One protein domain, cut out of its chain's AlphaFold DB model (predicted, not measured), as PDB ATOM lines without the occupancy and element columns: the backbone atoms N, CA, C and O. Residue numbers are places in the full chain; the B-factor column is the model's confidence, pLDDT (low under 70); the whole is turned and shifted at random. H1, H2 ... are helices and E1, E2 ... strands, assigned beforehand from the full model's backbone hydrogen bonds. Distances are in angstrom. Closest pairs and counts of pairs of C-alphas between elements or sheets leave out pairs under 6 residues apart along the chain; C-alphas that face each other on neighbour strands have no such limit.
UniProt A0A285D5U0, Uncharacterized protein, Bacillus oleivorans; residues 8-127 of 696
ATOM      1  N   VAL A   8      66.994 -14.148 -73.498       67.19
ATOM      2  CA  VAL A   8      67.431 -14.821 -72.270       67.19
ATOM      3  C   VAL A   8      68.554 -14.004 -71.648       67.19
ATOM      4  O   VAL A   8      69.519 -13.637 -72.318       67.19
ATOM      5  N   VAL A   9      68.417 -13.696 -70.359       69.06
ATOM      6  CA  VAL A   9      69.489 -13.070 -69.578       69.06
ATOM      7  C   VAL A   9      70.410 -14.185 -69.107       69.06
ATOM      8  O   VAL A   9      69.968 -15.052 -68.360       69.06
ATOM      9  N   ILE A  10      71.666 -14.175 -69.545       67.50
ATOM     10  CA  ILE A  10      72.641 -15.228 -69.215       67.50
ATOM     11  C   ILE A  10      73.636 -14.798 -68.126       67.50
ATOM     12  O   ILE A  10      74.276 -15.645 -67.517       67.50
ATOM     13  N   ASP A  11      73.717 -13.503 -67.808       63.16
ATOM     14  CA  ASP A  11      74.485 -12.975 -66.674       63.16
ATOM     15  C   ASP A  11      73.673 -11.865 -65.976       63.16
ATOM     16  O   ASP A  11      73.518 -10.777 -66.543       63.16
ATOM     17  N   PRO A  12      73.109 -12.117 -64.781       53.22
ATOM     18  CA  PRO A  12      72.317 -11.121 -64.063       53.22
ATOM     19  C   PRO A  12      73.156  -9.960 -63.506       53.22
ATOM     20  O   PRO A  12      72.609  -8.871 -63.329       53.22
ATOM     21  N   ASP A  13      74.463 -10.148 -63.293       54.47
ATOM     22  CA  ASP A  13      75.351  -9.129 -62.721       54.47
ATOM     23  C   ASP A  13      75.883  -8.168 -63.802       54.47
ATOM     24  O   ASP A  13      76.007  -6.967 -63.555       54.47
ATOM     25  N   ASN A  14      76.108  -8.658 -65.030       54.12
ATOM     26  CA  ASN A  14      76.572  -7.843 -66.168       54.12
ATOM     27  C   ASN A  14      75.500  -7.543 -67.238       54.12
ATOM     28  O   ASN A  14      75.792  -6.873 -68.229       54.12
ATOM     29  N   ARG A  15      74.255  -8.003 -67.049       56.28
ATOM     30  CA  ARG A  15      73.102  -7.806 -67.957       56.28
ATOM     31  C   ARG A  15      73.363  -8.224 -69.411       56.28
ATOM     32  O   ARG A  15      72.928  -7.543 -70.341       56.28
ATOM     33  N   TYR A  16      74.024  -9.359 -69.620       64.75
ATOM     34  CA  TYR A  16      74.158  -9.925 -70.963       64.75
ATOM     35  C   TYR A  16      72.849 -10.595 -71.384       64.75
ATOM     36  O   TYR A  16      72.381 -11.542 -70.747       64.75
ATOM     37  N   ILE A  17      72.252 -10.067 -72.454       68.88
ATOM     38  CA  ILE A  17      71.002 -10.552 -73.034       68.88
ATOM     39  C   ILE A  17      71.317 -11.146 -74.400       68.88
ATOM     40  O   ILE A  17      71.759 -10.434 -75.301       68.88
ATOM     41  N   VAL A  18      71.051 -12.436 -74.558       69.12
ATOM     42  CA  VAL A  18      71.230 -13.152 -75.824       69.12
ATOM     43  C   VAL A  18      69.878 -13.622 -76.362       69.12
ATOM     44  O   VAL A  18      68.944 -13.838 -75.580       69.12
ATOM     45  N   PRO A  19      69.728 -13.767 -77.689       75.94
ATOM     46  CA  PRO A  19      68.549 -14.404 -78.257       75.94
ATOM     47  C   PRO A  19      68.388 -15.823 -77.697       75.94
ATOM     48  O   PRO A  19      69.357 -16.577 -77.623       75.94
ATOM     49  N   ALA A  20      67.164 -16.179 -77.309       81.19
ATOM     50  CA  ALA A  20      66.800 -17.540 -76.939       81.19
ATOM     51  C   ALA A  20      67.059 -18.502 -78.100       81.19
ATOM     52  O   ALA A  20      67.081 -18.104 -79.271       81.19
ATOM     53  N   ILE A  21      67.179 -19.787 -77.777       83.38
ATOM     54  CA  ILE A  21      67.273 -20.816 -78.805       83.38
ATOM     55  C   ILE A  21      65.933 -20.834 -79.569       83.38
ATOM     56  O   ILE A  21      64.878 -20.865 -78.928       83.38
ATOM     57  N   PRO A  22      65.938 -20.797 -80.919       83.44
ATOM     58  CA  PRO A  22      64.704 -20.779 -81.700       83.44
ATOM     59  C   PRO A  22      63.804 -21.973 -81.376       83.44
ATOM     60  O   PRO A  22      64.293 -23.103 -81.294       83.44
ATOM     61  N   ASP A  23      62.492 -21.741 -81.273       81.19
ATOM     62  CA  ASP A  23      61.504 -22.781 -80.939       81.19
ATOM     63  C   ASP A  23      61.583 -23.982 -81.895       81.19
ATOM     64  O   ASP A  23      61.434 -25.123 -81.477       81.19
ATOM     65  N   GLU A  24      61.935 -23.753 -83.163       81.44
ATOM     66  CA  GLU A  24      62.183 -24.810 -84.150       81.44
ATOM     67  C   GLU A  24      63.340 -25.739 -83.746       81.44
ATOM     68  O   GLU A  24      63.248 -26.956 -83.900       81.44
ATOM     69  N   THR A  25      64.428 -25.186 -83.199       79.19
ATOM     70  CA  THR A  25      65.574 -25.973 -82.715       79.19
ATOM     71  C   THR A  25      65.198 -26.744 -81.452       79.19
ATOM     72  O   THR A  25      65.557 -27.912 -81.316       79.19
ATOM     73  N   LEU A  26      64.422 -26.121 -80.562       80.38
ATOM     74  CA  LEU A  26      63.898 -26.752 -79.351       80.38
ATOM     75  C   LEU A  26      62.956 -27.921 -79.692       80.38
ATOM     76  O   LEU A  26      63.131 -29.027 -79.175       80.38
ATOM     77  N   SER A  27      62.036 -27.731 -80.640       79.12
ATOM     78  CA  SER A  27      61.144 -28.785 -81.136       79.12
ATOM     79  C   SER A  27      61.886 -29.914 -81.856       79.12
ATOM     80  O   SER A  27      61.471 -31.065 -81.756       79.12
ATOM     81  N   GLN A  28      62.995 -29.633 -82.549       77.12
ATOM     82  CA  GLN A  28      63.806 -30.680 -83.183       77.12
ATOM     83  C   GLN A  28      64.502 -31.604 -82.176       77.12
ATOM     84  O   GLN A  28      64.700 -32.776 -82.484       77.12
ATOM     85  N   VAL A  29      64.897 -31.095 -81.006       73.50
ATOM     86  CA  VAL A  29      65.602 -31.895 -79.985       73.50
ATOM     87  C   VAL A  29      64.619 -32.591 -79.044       73.50
ATOM     88  O   VAL A  29      64.866 -33.718 -78.627       73.50
ATOM     89  N   PHE A  30      63.488 -31.952 -78.728       77.56
ATOM     90  CA  PHE A  30      62.605 -32.404 -77.646       77.56
ATOM     91  C   PHE A  30      61.141 -32.626 -78.045       77.56
ATOM     92  O   PHE A  30      60.320 -33.003 -77.206       77.56
ATOM     93  N   GLY A  31      60.792 -32.431 -79.318       80.75
ATOM     94  CA  GLY A  31      59.432 -32.611 -79.815       80.75
ATOM     95  C   GLY A  31      58.446 -31.644 -79.156       80.75
ATOM     96  O   GLY A  31      58.625 -30.430 -79.207       80.75
ATOM     97  N   GLN A  32      57.388 -32.193 -78.548       75.12
ATOM     98  CA  GLN A  32      56.358 -31.428 -77.828       75.12
ATOM     99  C   GLN A  32      56.676 -31.225 -76.335       75.12
ATOM    100  O   GLN A  32      55.883 -30.614 -75.619       75.12
ATOM    101  N   ARG A  33      57.802 -31.757 -75.836       79.44
ATOM    102  CA  ARG A  33      58.175 -31.649 -74.422       79.44
ATOM    103  C   ARG A  33      58.691 -30.243 -74.111       79.44
ATOM    104  O   ARG A  33      59.610 -29.762 -74.768       79.44
ATOM    105  N   THR A  34      58.142 -29.616 -73.070       73.62
ATOM    106  CA  THR A  34      58.648 -28.343 -72.539       73.62
ATOM    107  C   THR A  34      60.006 -28.557 -71.876       73.62
ATOM    108  O   THR A  34      60.147 -29.408 -70.999       73.62
ATOM    109  N   ILE A  35      60.997 -27.788 -72.309       77.06
ATOM    110  CA  ILE A  35      62.392 -27.896 -71.869       77.06
ATOM    111  C   ILE A  35      62.579 -27.113 -70.577       77.06
ATOM    112  O   ILE A  35      61.938 -26.077 -70.389       77.06
ATOM    113  N   ASP A  36      63.478 -27.576 -69.708       80.62
ATOM    114  CA  ASP A  36      63.891 -26.799 -68.542       80.62
ATOM    115  C   ASP A  36      64.597 -25.501 -68.995       80.62
ATOM    116  O   ASP A  36      65.668 -25.566 -69.613       80.62
ATOM    117  N   PRO A  37      64.055 -24.308 -68.675       81.81
ATOM    118  CA  PRO A  37      64.669 -23.033 -69.046       81.81
ATOM    119  C   PRO A  37      66.106 -22.871 -68.532       81.81
ATOM    120  O   PRO A  37      66.891 -22.128 -69.123       81.81
ATOM    121  N   ARG A  38      66.474 -23.577 -67.452       86.00
ATOM    122  CA  ARG A  38      67.832 -23.574 -66.892       86.00
ATOM    123  C   ARG A  38      68.837 -24.261 -67.817       86.00
ATOM    124  O   ARG A  38      69.961 -23.780 -67.945       86.00
ATOM    125  N   ALA A  39      68.428 -25.334 -68.499       85.44
ATOM    126  CA  ALA A  39      69.270 -26.040 -69.465       85.44
ATOM    127  C   ALA A  39      69.531 -25.180 -70.707       85.44
ATOM    128  O   ALA A  39      70.671 -25.067 -71.156       85.44
ATOM    129  N   GLU A  40      68.495 -24.510 -71.215       85.25
ATOM    130  CA  GLU A  40      68.627 -23.564 -72.324       85.25
ATOM    131  C   GLU A  40      69.567 -22.400 -71.976       85.25
ATOM    132  O   GLU A  40      70.482 -22.084 -72.739       85.25
ATOM    133  N   MET A  41      69.376 -21.792 -70.802       85.38
ATOM    134  CA  MET A  41      70.217 -20.694 -70.323       85.38
ATOM    135  C   MET A  41      71.684 -21.125 -70.176       85.38
ATOM    136  O   MET A  41      72.583 -20.385 -70.572       85.38
ATOM    137  N   ALA A  42      71.933 -22.332 -69.663       87.88
ATOM    138  CA  ALA A  42      73.279 -22.875 -69.522       87.88
ATOM    139  C   ALA A  42      73.970 -23.130 -70.867       87.88
ATOM    140  O   ALA A  42      75.152 -22.826 -70.994       87.88
ATOM    141  N   VAL A  43      73.258 -23.632 -71.883       88.31
ATOM    142  CA  VAL A  43      73.836 -23.819 -73.226       88.31
ATOM    143  C   VAL A  43      74.260 -22.487 -73.838       88.31
ATOM    144  O   VAL A  43      75.369 -22.384 -74.357       88.31
ATOM    145  N   LEU A  44      73.423 -21.456 -73.725       86.12
ATOM    146  CA  LEU A  44      73.743 -20.119 -74.227       86.12
ATOM    147  C   LEU A  44      74.923 -19.481 -73.472       86.12
ATOM    148  O   LEU A  44      75.756 -18.809 -74.077       86.12
ATOM    149  N   TYR A  45      75.026 -19.723 -72.160       85.75
ATOM    150  CA  TYR A  45      76.161 -19.273 -71.351       85.75
ATOM    151  C   TYR A  45      77.468 -19.968 -71.756       85.75
ATOM    152  O   TYR A  45      78.508 -19.322 -71.876       85.75
ATOM    153  N   VAL A  46      77.418 -21.280 -71.992       87.25
ATOM    154  CA  VAL A  46      78.565 -22.069 -72.460       87.25
ATOM    155  C   VAL A  46      79.012 -21.612 -73.845       87.25
ATOM    156  O   VAL A  46      80.200 -21.393 -74.052       87.25
ATOM    157  N   GLU A  47      78.074 -21.410 -74.767       86.25
ATOM    158  CA  GLU A  47      78.353 -20.902 -76.111       86.25
ATOM    159  C   GLU A  47      79.100 -19.563 -76.073       86.25
ATOM    160  O   GLU A  47      80.144 -19.433 -76.710       86.25
ATOM    161  N   PHE A  48      78.628 -18.608 -75.268       83.94
ATOM    162  CA  PHE A  48      79.274 -17.304 -75.101       83.94
ATOM    163  C   PHE A  48      80.744 -17.434 -74.666       83.94
ATOM    164  O   PHE A  48      81.652 -16.926 -75.320       83.94
ATOM    165  N   TRP A  49      81.007 -18.195 -73.599       81.25
ATOM    166  CA  TRP A  49      82.361 -18.339 -73.049       81.25
ATOM    167  C   TRP A  49      83.309 -19.188 -73.905       81.25
ATOM    168  O   TRP A  49      84.523 -19.147 -73.686       81.25
ATOM    169  N   ILE A  50      82.780 -19.957 -74.858       80.69
ATOM    170  CA  ILE A  50      83.557 -20.842 -75.733       80.69
ATOM    171  C   ILE A  50      83.814 -20.221 -77.116       80.69
ATOM    172  O   ILE A  50      84.840 -20.515 -77.731       80.69
ATOM    173  N   VAL A  51      82.911 -19.383 -77.635       69.25
ATOM    174  CA  VAL A  51      83.032 -18.793 -78.984       69.25
ATOM    175  C   VAL A  51      83.905 -17.537 -78.998       69.25
ATOM    176  O   VAL A  51      84.658 -17.339 -79.950       69.25
ATOM    177  N   ASP A  52      83.883 -16.739 -77.934       61.47
ATOM    178  CA  ASP A  52      84.481 -15.394 -77.912       61.47
ATOM    179  C   ASP A  52      86.014 -15.362 -77.717       61.47
ATOM    180  O   ASP A  52      86.602 -14.320 -77.430       61.47
ATOM    181  N   GLY A  53      86.700 -16.499 -77.882       57.84
ATOM    182  CA  GLY A  53      88.167 -16.565 -77.837       57.84
ATOM    183  C   GLY A  53      88.777 -16.348 -76.445       57.84
ATOM    184  O   GLY A  53      89.968 -16.059 -76.331       57.84
ATOM    185  N   PHE A  54      87.982 -16.489 -75.381       70.19
ATOM    186  CA  PHE A  54      88.472 -16.465 -74.004       70.19
ATOM    187  C   PHE A  54      89.426 -17.637 -73.725       70.19
ATOM    188  O   PHE A  54      89.329 -18.712 -74.317       70.19
ATOM    189  N   SER A  55      90.367 -17.447 -72.791       77.81
ATOM    190  CA  SER A  55      91.264 -18.538 -72.393       77.81
ATOM    191  C   SER A  55      90.460 -19.679 -71.763       77.81
ATOM    192  O   SER A  55      89.649 -19.421 -70.870       77.81
ATOM    193  N   LEU A  56      90.769 -20.924 -72.136       76.38
ATOM    194  CA  LEU A  56      90.060 -22.124 -71.671       76.38
ATOM    195  C   LEU A  56      89.912 -22.202 -70.144       76.38
ATOM    196  O   LEU A  56      88.881 -22.639 -69.652       76.38
ATOM    197  N   ARG A  57      90.904 -21.724 -69.380       76.19
ATOM    198  CA  ARG A  57      90.854 -21.712 -67.909       76.19
ATOM    199  C   ARG A  57      89.836 -20.715 -67.345       76.19
ATOM    200  O   ARG A  57      89.116 -21.038 -66.411       76.19
ATOM    201  N   ILE A  58      89.752 -19.517 -67.923       78.50
ATOM    202  CA  ILE A  58      88.742 -18.523 -67.524       78.50
ATOM    203  C   ILE A  58      87.344 -19.028 -67.897       78.50
ATOM    204  O   ILE A  58      86.428 -18.930 -67.081       78.50
ATOM    205  N   SER A  59      87.197 -19.606 -69.093       82.88
ATOM    206  CA  SER A  59      85.941 -20.217 -69.533       82.88
ATOM    207  C   SER A  59      85.532 -21.363 -68.605       82.88
ATOM    208  O   SER A  59      84.386 -21.390 -68.170       82.88
ATOM    209  N   HIS A  60      86.466 -22.238 -68.215       89.25
ATOM    210  CA  HIS A  60      86.242 -23.317 -67.250       89.25
ATOM    211  C   HIS A  60      85.658 -22.808 -65.928       89.25
ATOM    212  O   HIS A  60      84.564 -23.224 -65.550       89.25
ATOM    213  N   ASP A  61      86.328 -21.873 -65.249       85.31
ATOM    214  CA  ASP A  61      85.916 -21.432 -63.908       85.31
ATOM    215  C   ASP A  61      84.545 -20.733 -63.934       85.31
ATOM    216  O   ASP A  61      83.701 -20.930 -63.047       85.31
ATOM    217  N   ARG A  62      84.293 -19.934 -64.981       85.06
ATOM    218  CA  ARG A  62      83.016 -19.238 -65.187       85.06
ATOM    219  C   ARG A  62      81.890 -20.213 -65.493       85.06
ATOM    220  O   ARG A  62      80.843 -20.142 -64.848       85.06
ATOM    221  N   ILE A  63      82.119 -21.140 -66.420       89.69
ATOM    222  CA  ILE A  63      81.143 -22.160 -66.802       89.69
ATOM    223  C   ILE A  63      80.838 -23.062 -65.607       89.69
ATOM    224  O   ILE A  63      79.672 -23.214 -65.265       89.69
ATOM    225  N   LEU A  64      81.840 -23.582 -64.899       92.00
ATOM    226  CA  LEU A  64      81.633 -24.446 -63.734       92.00
ATOM    227  C   LEU A  64      80.815 -23.754 -62.635       92.00
ATOM    228  O   LEU A  64      79.871 -24.336 -62.096       92.00
ATOM    229  N   THR A  65      81.142 -22.500 -62.319       89.94
ATOM    230  CA  THR A  65      80.397 -21.709 -61.325       89.94
ATOM    231  C   THR A  65      78.945 -21.502 -61.748       89.94
ATOM    232  O   THR A  65      78.037 -21.554 -60.916       89.94
ATOM    233  N   PHE A  66      78.718 -21.259 -63.039       88.44
ATOM    234  CA  PHE A  66      77.384 -21.065 -63.584       88.44
ATOM    235  C   PHE A  66      76.574 -22.364 -63.581       88.44
ATOM    236  O   PHE A  66      75.426 -22.363 -63.130       88.44
ATOM    237  N   LEU A  67      77.175 -23.474 -64.020       91.50
ATOM    238  CA  LEU A  67      76.529 -24.781 -64.054       91.50
ATOM    239  C   LEU A  67      76.112 -25.215 -62.653       91.50
ATOM    240  O   LEU A  67      74.938 -25.512 -62.464       91.50
ATOM    241  N   LYS A  68      76.993 -25.107 -61.645       90.69
ATOM    242  CA  LYS A  68      76.684 -25.447 -60.240       90.69
ATOM    243  C   LYS A  68      75.423 -24.763 -59.686       90.69
ATOM    244  O   LYS A  68      74.847 -25.260 -58.723       90.69
ATOM    245  N   LYS A  69      74.994 -23.633 -60.261       88.19
ATOM    246  CA  LYS A  69      73.782 -22.901 -59.855       88.19
ATOM    247  C   LYS A  69      72.522 -23.282 -60.639       88.19
ATOM    248  O   LYS A  69      71.425 -23.054 -60.139       88.19
ATOM    249  N   HIS A  70      72.660 -23.805 -61.857       87.50
ATOM    250  CA  HIS A  70      71.542 -23.932 -62.803       87.50
ATOM    251  C   HIS A  70      71.320 -25.362 -63.309       87.50
ATOM    252  O   HIS A  70      70.200 -25.692 -63.700       87.50
ATOM    253  N   ILE A  71      72.349 -26.207 -63.281       92.00
ATOM    254  CA  ILE A  71      72.301 -27.580 -63.774       92.00
ATOM    255  C   ILE A  71      72.345 -28.566 -62.606       92.00
ATOM    256  O   ILE A  71      73.119 -28.428 -61.658       92.00
ATOM    257  N   ASP A  72      71.471 -29.560 -62.675       90.88
ATOM    258  CA  ASP A  72      71.347 -30.647 -61.715       90.88
ATOM    259  C   ASP A  72      71.008 -31.959 -62.453       90.88
ATOM    260  O   ASP A  72      70.876 -31.997 -63.680       90.88
ATOM    261  N   ALA A  73      70.871 -33.061 -61.713       88.38
ATOM    262  CA  ALA A  73      70.635 -34.380 -62.300       88.38
ATOM    263  C   ALA A  73      69.313 -34.464 -63.092       88.38
ATOM    264  O   ALA A  73      69.167 -35.333 -63.949       88.38
ATOM    265  N   SER A  74      68.351 -33.564 -62.840       86.94
ATOM    266  CA  SER A  74      67.060 -33.548 -63.537       86.94
ATOM    267  C   SER A  74      67.123 -32.909 -64.928       86.94
ATOM    268  O   SER A  74      66.277 -33.221 -65.764       86.94
ATOM    269  N   ASN A  75      68.118 -32.052 -65.203       88.69
ATOM    270  CA  ASN A  75      68.191 -31.281 -66.452       88.69
ATOM    271  C   ASN A  75      69.530 -31.393 -67.209       88.69
ATOM    272  O   ASN A  75      69.653 -30.882 -68.324       88.69
ATOM    273  N   ILE A  76      70.505 -32.129 -66.669       88.50
ATOM    274  CA  ILE A  76      71.814 -32.360 -67.299       88.50
ATOM    275  C   ILE A  76      71.718 -33.012 -68.688       88.50
ATOM    276  O   ILE A  76      72.466 -32.661 -69.600       88.50
ATOM    277  N   ARG A  77      70.757 -33.922 -68.893       87.38
ATOM    278  CA  ARG A  77      70.549 -34.591 -70.189       87.38
ATOM    279  C   ARG A  77      69.998 -33.637 -71.250       87.38
ATOM    280  O   ARG A  77      70.392 -33.724 -72.414       87.38
ATOM    281  N   ASP A  78      69.156 -32.692 -70.835       84.00
ATOM    282  CA  ASP A  78      68.606 -31.651 -71.707       84.00
ATOM    283  C   ASP A  78      69.701 -30.658 -72.108       84.00
ATOM    284  O   ASP A  78      69.813 -30.289 -73.277       84.00
ATOM    285  N   PHE A  79      70.571 -30.305 -71.160       89.75
ATOM    286  CA  PHE A  79      71.748 -29.476 -71.400       89.75
ATOM    287  C   PHE A  79      72.718 -30.114 -72.411       89.75
ATOM    288  O   PHE A  79      73.064 -29.474 -73.405       89.75
ATOM    289  N   ILE A  80      73.100 -31.387 -72.230       84.75
ATOM    290  CA  ILE A  80      74.014 -32.091 -73.155       84.75
ATOM    291  C   ILE A  80      73.398 -32.225 -74.555       84.75
ATOM    292  O   ILE A  80      74.067 -31.964 -75.556       84.75
ATOM    293  N   SER A  81      72.112 -32.581 -74.642       80.75
ATOM    294  CA  SER A  81      71.411 -32.732 -75.926       80.75
ATOM    295  C   SER A  81      71.330 -31.409 -76.697       80.75
ATOM    296  O   SER A  81      71.504 -31.383 -77.918       80.75
ATOM    297  N   LEU A  82      71.112 -30.293 -75.993       82.94
ATOM    298  CA  LEU A  82      71.130 -28.958 -76.591       82.94
ATOM    299  C   LEU A  82      72.529 -28.534 -77.027       82.94
ATOM    300  O   LEU A  82      72.672 -28.026 -78.138       82.94
ATOM    301  N   LEU A  83      73.559 -28.784 -76.212       85.12
ATOM    302  CA  LEU A  83      74.949 -28.546 -76.613       85.12
ATOM    303  C   LEU A  83      75.301 -29.317 -77.891       85.12
ATOM    304  O   LEU A  83      75.921 -28.746 -78.790       85.12
ATOM    305  N   ALA A  84      74.841 -30.571 -78.003       79.62
ATOM    306  CA  ALA A  84      75.081 -31.429 -79.167       79.62
ATOM    307  C   ALA A  84      74.395 -30.896 -80.411       79.62
ATOM    308  O   ALA A  84      75.027 -30.758 -81.457       79.62
ATOM    309  N   LYS A  85      73.127 -30.497 -80.291       82.81
ATOM    310  CA  LYS A  85      72.405 -29.888 -81.408       82.81
ATOM    311  C   LYS A  85      73.038 -28.575 -81.871       82.81
ATOM    312  O   LYS A  85      72.980 -28.259 -83.059       82.81
ATOM    313  N   ARG A  86      73.613 -27.811 -80.941       81.19
ATOM    314  CA  ARG A  86      74.274 -26.528 -81.209       81.19
ATOM    315  C   ARG A  86      75.724 -26.682 -81.685       81.19
ATOM    316  O   ARG A  86      76.294 -25.702 -82.143       81.19
ATOM    317  N   GLY A  87      76.298 -27.886 -81.619       78.81
ATOM    318  CA  GLY A  87      77.664 -28.165 -82.065       78.81
ATOM    319  C   GLY A  87      78.758 -27.696 -81.099       78.81
ATOM    320  O   GLY A  87      79.895 -27.509 -81.523       78.81
ATOM    321  N   TYR A  88      78.440 -27.501 -79.815       82.62
ATOM    322  CA  TYR A  88      79.400 -27.031 -78.802       82.62
ATOM    323  C   TYR A  88      79.850 -28.109 -77.818       82.62
ATOM    324  O   TYR A  88      80.641 -27.825 -76.923       82.62
ATOM    325  N   THR A  89      79.370 -29.340 -77.973       76.94
ATOM    326  CA  THR A  89      79.655 -30.443 -77.046       76.94
ATOM    327  C   THR A  89      81.143 -30.727 -76.935       76.94
ATOM    328  O   THR A  89      81.662 -30.776 -75.829       76.94
ATOM    329  N   GLU A  90      81.844 -30.800 -78.063       72.44
ATOM    330  CA  GLU A  90      83.285 -31.062 -78.096       72.44
ATOM    331  C   GLU A  90      84.085 -30.006 -77.336       72.44
ATOM    332  O   GLU A  90      84.801 -30.306 -76.383       72.44
ATOM    333  N   ARG A  91      83.847 -28.734 -77.663       80.56
ATOM    334  CA  ARG A  91      84.514 -27.610 -77.003       80.56
ATOM    335  C   ARG A  91      84.164 -27.485 -75.521       80.56
ATOM    336  O   ARG A  91      84.970 -26.991 -74.741       80.56
ATOM    337  N   PHE A  92      82.959 -27.893 -75.126       86.19
ATOM    338  CA  PHE A  92      82.551 -27.915 -73.725       86.19
ATOM    339  C   PHE A  92      83.279 -29.019 -72.955       86.19
ATOM    340  O   PHE A  92      83.858 -28.749 -71.902       86.19
ATOM    341  N   PHE A  93      83.305 -30.243 -73.486       82.50
ATOM    342  CA  PHE A  93      83.991 -31.358 -72.837       82.50
ATOM    343  C   PHE A  93      85.519 -31.227 -72.891       82.50
ATOM    344  O   PHE A  93      86.199 -31.753 -72.010       82.50
ATOM    345  N   ASP A  94      86.076 -30.423 -73.798       79.56
ATOM    346  CA  ASP A  94      87.484 -30.006 -73.764       79.56
ATOM    347  C   ASP A  94      87.873 -29.231 -72.499       79.56
ATOM    348  O   ASP A  94      89.030 -29.278 -72.076       79.56
ATOM    349  N   LEU A  95      86.924 -28.575 -71.826       83.62
ATOM    350  CA  LEU A  95      87.197 -27.915 -70.547       83.62
ATOM    351  C   LEU A  95      87.508 -28.918 -69.430       83.62
ATOM    352  O   LEU A  95      88.112 -28.532 -68.437       83.62
ATOM    353  N   THR A  96      87.156 -30.198 -69.602       78.19
ATOM    354  CA  THR A  96      87.477 -31.277 -68.651       78.19
ATOM    355  C   THR A  96      88.899 -31.828 -68.816       78.19
ATOM    356  O   THR A  96      89.290 -32.744 -68.089       78.19
ATOM    357  N   ARG A  97      89.692 -31.319 -69.774       67.62
ATOM    358  CA  ARG A  97      91.103 -31.703 -69.954       67.62
ATOM    359  C   ARG A  97      91.903 -31.354 -68.700       67.62
ATOM    360  O   ARG A  97      91.750 -30.265 -68.158       67.62
ATOM    361  N   SER A  98      92.823 -32.224 -68.286       63.97
ATOM    362  CA  SER A  98      93.648 -32.030 -67.076       63.97
ATOM    363  C   SER A  98      94.538 -30.779 -67.120       63.97
ATOM    364  O   SER A  98      94.930 -30.247 -66.086       63.97
ATOM    365  N   THR A  99      94.828 -30.246 -68.311       65.38
ATOM    366  CA  THR A  99      95.531 -28.965 -68.479       65.38
ATOM    367  C   THR A  99      94.684 -27.754 -68.070       65.38
ATOM    368  O   THR A  99      95.252 -26.723 -67.690       65.38
ATOM    369  N   VAL A 100      93.353 -27.888 -68.118       73.12
ATOM    370  CA  VAL A 100      92.350 -26.851 -67.837       73.12
ATOM    371  C   VAL A 100      91.670 -27.114 -66.485       73.12
ATOM    372  O   VAL A 100      91.783 -26.277 -65.591       73.12
ATOM    373  N   ASP A 101      91.073 -28.294 -66.299       80.88
ATOM    374  CA  ASP A 101      90.445 -28.769 -65.057       80.88
ATOM    375  C   ASP A 101      91.446 -29.557 -64.193       80.88
ATOM    376  O   ASP A 101      91.331 -30.767 -63.989       80.88
ATOM    377  N   ARG A 102      92.490 -28.871 -63.713       70.75
ATOM    378  CA  ARG A 102      93.609 -29.499 -62.977       70.75
ATOM    379  C   ARG A 102      93.188 -30.230 -61.703       70.75
ATOM    380  O   ARG A 102      93.846 -31.183 -61.313       70.75
ATOM    381  N   ASN A 103      92.130 -29.755 -61.058       77.81
ATOM    382  CA  ASN A 103      91.612 -30.321 -59.816       77.81
ATOM    383  C   ASN A 103      90.453 -31.304 -60.065       77.81
ATOM    384  O   ASN A 103      89.887 -31.826 -59.105       77.81
ATOM    385  N   GLY A 104      90.064 -31.526 -61.327       78.06
ATOM    386  CA  GLY A 104      88.932 -32.378 -61.692       78.06
ATOM    387  C   GLY A 104      87.582 -31.868 -61.176       78.06
ATOM    388  O   GLY A 104      86.677 -32.668 -60.951       78.06
ATOM    389  N   GLU A 105      87.431 -30.569 -60.924       88.00
ATOM    390  CA  GLU A 105      86.234 -29.996 -60.310       88.00
ATOM    391  C   GLU A 105      85.030 -30.016 -61.253       88.00
ATOM    392  O   GLU A 105      83.913 -30.298 -60.808       88.00
ATOM    393  N   LEU A 106      85.237 -29.738 -62.545       87.00
ATOM    394  CA  LEU A 106      84.177 -29.841 -63.547       87.00
ATOM    395  C   LEU A 106      83.831 -31.306 -63.798       87.00
ATOM    396  O   LEU A 106      82.649 -31.645 -63.857       87.00
ATOM    397  N   ARG A 107      84.832 -32.190 -63.858       80.62
ATOM    398  CA  ARG A 107      84.592 -33.630 -64.019       80.62
ATOM    399  C   ARG A 107      83.844 -34.234 -62.833       80.62
ATOM    400  O   ARG A 107      82.850 -34.927 -63.025       80.62
ATOM    401  N   SER A 108      84.271 -33.929 -61.610       86.06
ATOM    402  CA  SER A 108      83.612 -34.379 -60.378       86.06
ATOM    403  C   SER A 108      82.167 -33.888 -60.311       86.06
ATOM    404  O   SER A 108      81.260 -34.656 -59.985       86.06
ATOM    405  N   TYR A 109      81.934 -32.634 -60.700       91.00
ATOM    406  CA  TYR A 109      80.593 -32.079 -60.779       91.00
ATOM    407  C   TYR A 109      79.726 -32.809 -61.821       91.00
ATOM    408  O   TYR A 109      78.632 -33.242 -61.475       91.00
ATOM    409  N   LEU A 110      80.205 -33.038 -63.047       87.44
ATOM    410  CA  LEU A 110      79.453 -33.771 -64.080       87.44
ATOM    411  C   LEU A 110      79.146 -35.222 -63.668       87.44
ATOM    412  O   LEU A 110      78.009 -35.674 -63.816       87.44
ATOM    413  N   ASN A 111      80.118 -35.906 -63.058       82.62
ATOM    414  CA  ASN A 111      79.937 -37.248 -62.502       82.62
ATOM    415  C   ASN A 111      78.866 -37.267 -61.404       82.62
ATOM    416  O   ASN A 111      78.025 -38.163 -61.380       82.62
ATOM    417  N   SER A 112      78.833 -36.248 -60.535       88.31
ATOM    418  CA  SER A 112      77.805 -36.134 -59.489       88.31
ATOM    419  C   SER A 112      76.380 -35.987 -60.037       88.31
ATOM    420  O   SER A 112      75.417 -36.282 -59.332       88.31
ATOM    421  N   LEU A 113      76.237 -35.565 -61.300       87.69
ATOM    422  CA  LEU A 113      74.952 -35.425 -61.986       87.69
ATOM    423  C   LEU A 113      74.584 -36.641 -62.853       87.69
ATOM    424  O   LEU A 113      73.548 -36.620 -63.514       87.69
ATOM    425  N   GLY A 114      75.399 -37.701 -62.851       79.88
ATOM    426  CA  GLY A 114      75.142 -38.931 -63.607       79.88
ATOM    427  C   GLY A 114      75.603 -38.893 -65.067       79.88
ATOM    428  O   GLY A 114      75.050 -39.616 -65.898       79.88
ATOM    429  N   VAL A 115      76.581 -38.044 -65.397       79.31
ATOM    430  CA  VAL A 115      77.322 -38.099 -66.668       79.31
ATOM    431  C   VAL A 115      78.571 -38.928 -66.424       79.31
ATOM    432  O   VAL A 115      79.443 -38.500 -65.679       79.31
ATOM    433  N   GLU A 116      78.649 -40.123 -66.998       69.94
ATOM    434  CA  GLU A 116      79.768 -41.033 -66.742       69.94
ATOM    435  C   GLU A 116      81.047 -40.579 -67.465       69.94
ATOM    436  O   GLU A 116      80.989 -40.010 -68.557       69.94
ATOM    437  N   ASN A 117      82.223 -40.906 -66.920       56.59
ATOM    438  CA  ASN A 117      83.523 -40.577 -67.530       56.59
ATOM    439  C   ASN A 117      83.667 -41.092 -68.979       56.59
ATOM    440  O   ASN A 117      84.347 -40.470 -69.796       56.59
ATOM    441  N   ILE A 118      83.007 -42.206 -69.320       45.56
ATOM    442  CA  ILE A 118      82.967 -42.751 -70.689       45.56
ATOM    443  C   ILE A 118      82.221 -41.798 -71.629       45.56
ATOM    444  O   ILE A 118      82.651 -41.574 -72.756       45.56
ATOM    445  N   GLU A 119      81.136 -41.192 -71.153       53.56
ATOM    446  CA  GLU A 119      80.350 -40.220 -71.907       53.56
ATOM    447  C   GLU A 119      81.096 -38.885 -72.046       53.56
ATOM    448  O   GLU A 119      81.148 -38.324 -73.138       53.56
ATOM    449  N   ILE A 120      81.766 -38.429 -70.981       64.12
ATOM    450  CA  ILE A 120      82.686 -37.276 -71.018       64.12
ATOM    451  C   ILE A 120      83.780 -37.496 -72.074       64.12
ATOM    452  O   ILE A 120      84.114 -36.588 -72.832       64.12
ATOM    453  N   SER A 121      84.306 -38.721 -72.154       51.84
ATOM    454  CA  SER A 121      85.355 -39.101 -73.104       51.84
ATOM    455  C   SER A 121      84.849 -39.233 -74.540       51.84
ATOM    456  O   SER A 121      85.578 -38.886 -75.461       51.84
ATOM    457  N   TYR A 122      83.614 -39.704 -74.747       49.84
ATOM    458  CA  TYR A 122      83.000 -39.844 -76.074       49.84
ATOM    459  C   TYR A 122      82.863 -38.505 -76.803       49.84
ATOM    460  O   TYR A 122      82.992 -38.439 -78.023       49.84
ATOM    461  N   TYR A 123      82.604 -37.439 -76.048       51.09
ATOM    462  CA  TYR A 123      82.391 -36.112 -76.603       51.09
ATOM    463  C   TYR A 123      83.651 -35.244 -76.677       51.09
ATOM    464  O   TYR A 123      83.590 -34.184 -77.285       51.09
ATOM    465  N   ARG A 124      84.768 -35.650 -76.068       50.00
ATOM    466  CA  ARG A 124      86.016 -34.876 -76.025       50.00
ATOM    467  C   ARG A 124      86.905 -35.233 -77.218       50.00
ATOM    468  O   ARG A 124      87.106 -36.416 -77.484       50.00
ATOM    469  N   ASP A 125      87.486 -34.239 -77.893       40.12
ATOM    470  CA  ASP A 125      88.441 -34.509 -78.975       40.12
ATOM    471  C   ASP A 125      89.731 -35.096 -78.379       40.12
ATOM    472  O   ASP A 125      90.336 -34.533 -77.457       40.12
ATOM    473  N   TRP A 126      90.127 -36.281 -78.843       31.84
ATOM    474  CA  TRP A 126      91.277 -37.005 -78.301       31.84
ATOM    475  C   TRP A 126      92.570 -36.386 -78.847       31.84
ATOM    476  O   TRP A 126      93.100 -36.803 -79.875       31.84
ATOM    477  N   ASP A 127      93.089 -35.372 -78.157       32.72
ATOM    478  CA  ASP A 127      94.311 -34.674 -78.559       32.72
ATOM    479  C   ASP A 127      95.582 -35.483 -78.208       32.72
ATOM    480  O   ASP A 127      95.711 -36.081 -77.136       32.72
TER     481      ASP A 127
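Overview. This is residues 8 to 127 of the 696 residues of an uncharacterized protein of Bacillus oleivorans (UniProt A0A285D5U0). A cluster of short helices gathers about the long helical hairpin of H2 and H3, with H4, H5 and H6 packed on it, mostly crossed. A small two-stranded hairpin, E1 and E2, packs on H2, while H1 packs on H4 and H7 on H5. The printed part has 120 residues, with two named strands followed by seven named helices; the sheet, order E1 - E2, is antiparallel and the class is mostly helix. The whole is compact, with a radius of gyration of the C-alphas of 13.7 A and spans of 38 by 32 by 24 A.

Arrangement. Strands E1, residues 8 to 11, and E2, residues 16 to 19, form an antiparallel hairpin at 152 degrees; N 8 and O 18 are within hydrogen-bond range at 2.9 A, as are N 10 and O 16 at 3.0 A. The closest C-alphas of E1 and H2, residues 37 to 51, are those of Ile 10 and Tyr 45, 5.8 A apart. H2 touches H3, residues 56 to 70, in a helical hairpin at a shallow tilt of 6 degrees, opposite ways, closest at C-alphas 49 and 59, 5.4 A. With residues 39 to 43 alone, H2 touches H4, residues 76 to 86, at a steep tilt of 47 degrees, closest at C-alphas 39 and 79, 4.7 A. H4 also touches H1, residues 23 to 30, at C-alphas 82 and 29, 7.1 A. The hub is H5, residues 89 to 96, which touches four helices. Among them are H3, which touches it with residues 56 to 60 alone, about perpendicular at 79 degrees and closest at C-alphas 60 and 95, 5.7 A, and H7, residues 117 to 123, closest at C-alphas 90 and 123, 5.3 A. H6, residues 105 to 112, touches H3 at C-alphas 106 and 64, 6.0 A. H1 and H7 are apart. Every O i to N i+4 pair is within hydrogen-bond range in H1, H2, H4, H6 and H7, against 10 of 11 in H3 and 2 of 4 in H5.

Along the chain. E1 begins at C-alpha 8 (67.431, -14.821, -72.270) and measures 9.2 A; E2 and H1 each measure 10.2 A. H2 is 21.3 A long, from C-alpha 37 at (64.669, -23.033, -69.046). H3 is 20.6 A, H4 15.3 A, H5 11.5 A and H6 10.5 A. H7, 10.2 A, ends at C-alpha 123 (82.391, -36.112, -76.603).

Size, cuts and confidence. The two C-alphas farthest apart, those of Gln 32 and Thr 99, are 40.3 A apart. The printed part has no cut and no long link. Mean pLDDT of the printed part is 76.8; it is under 70 at residues 8 to 18, 51 to 53, 97 to 99 and 116 to 127.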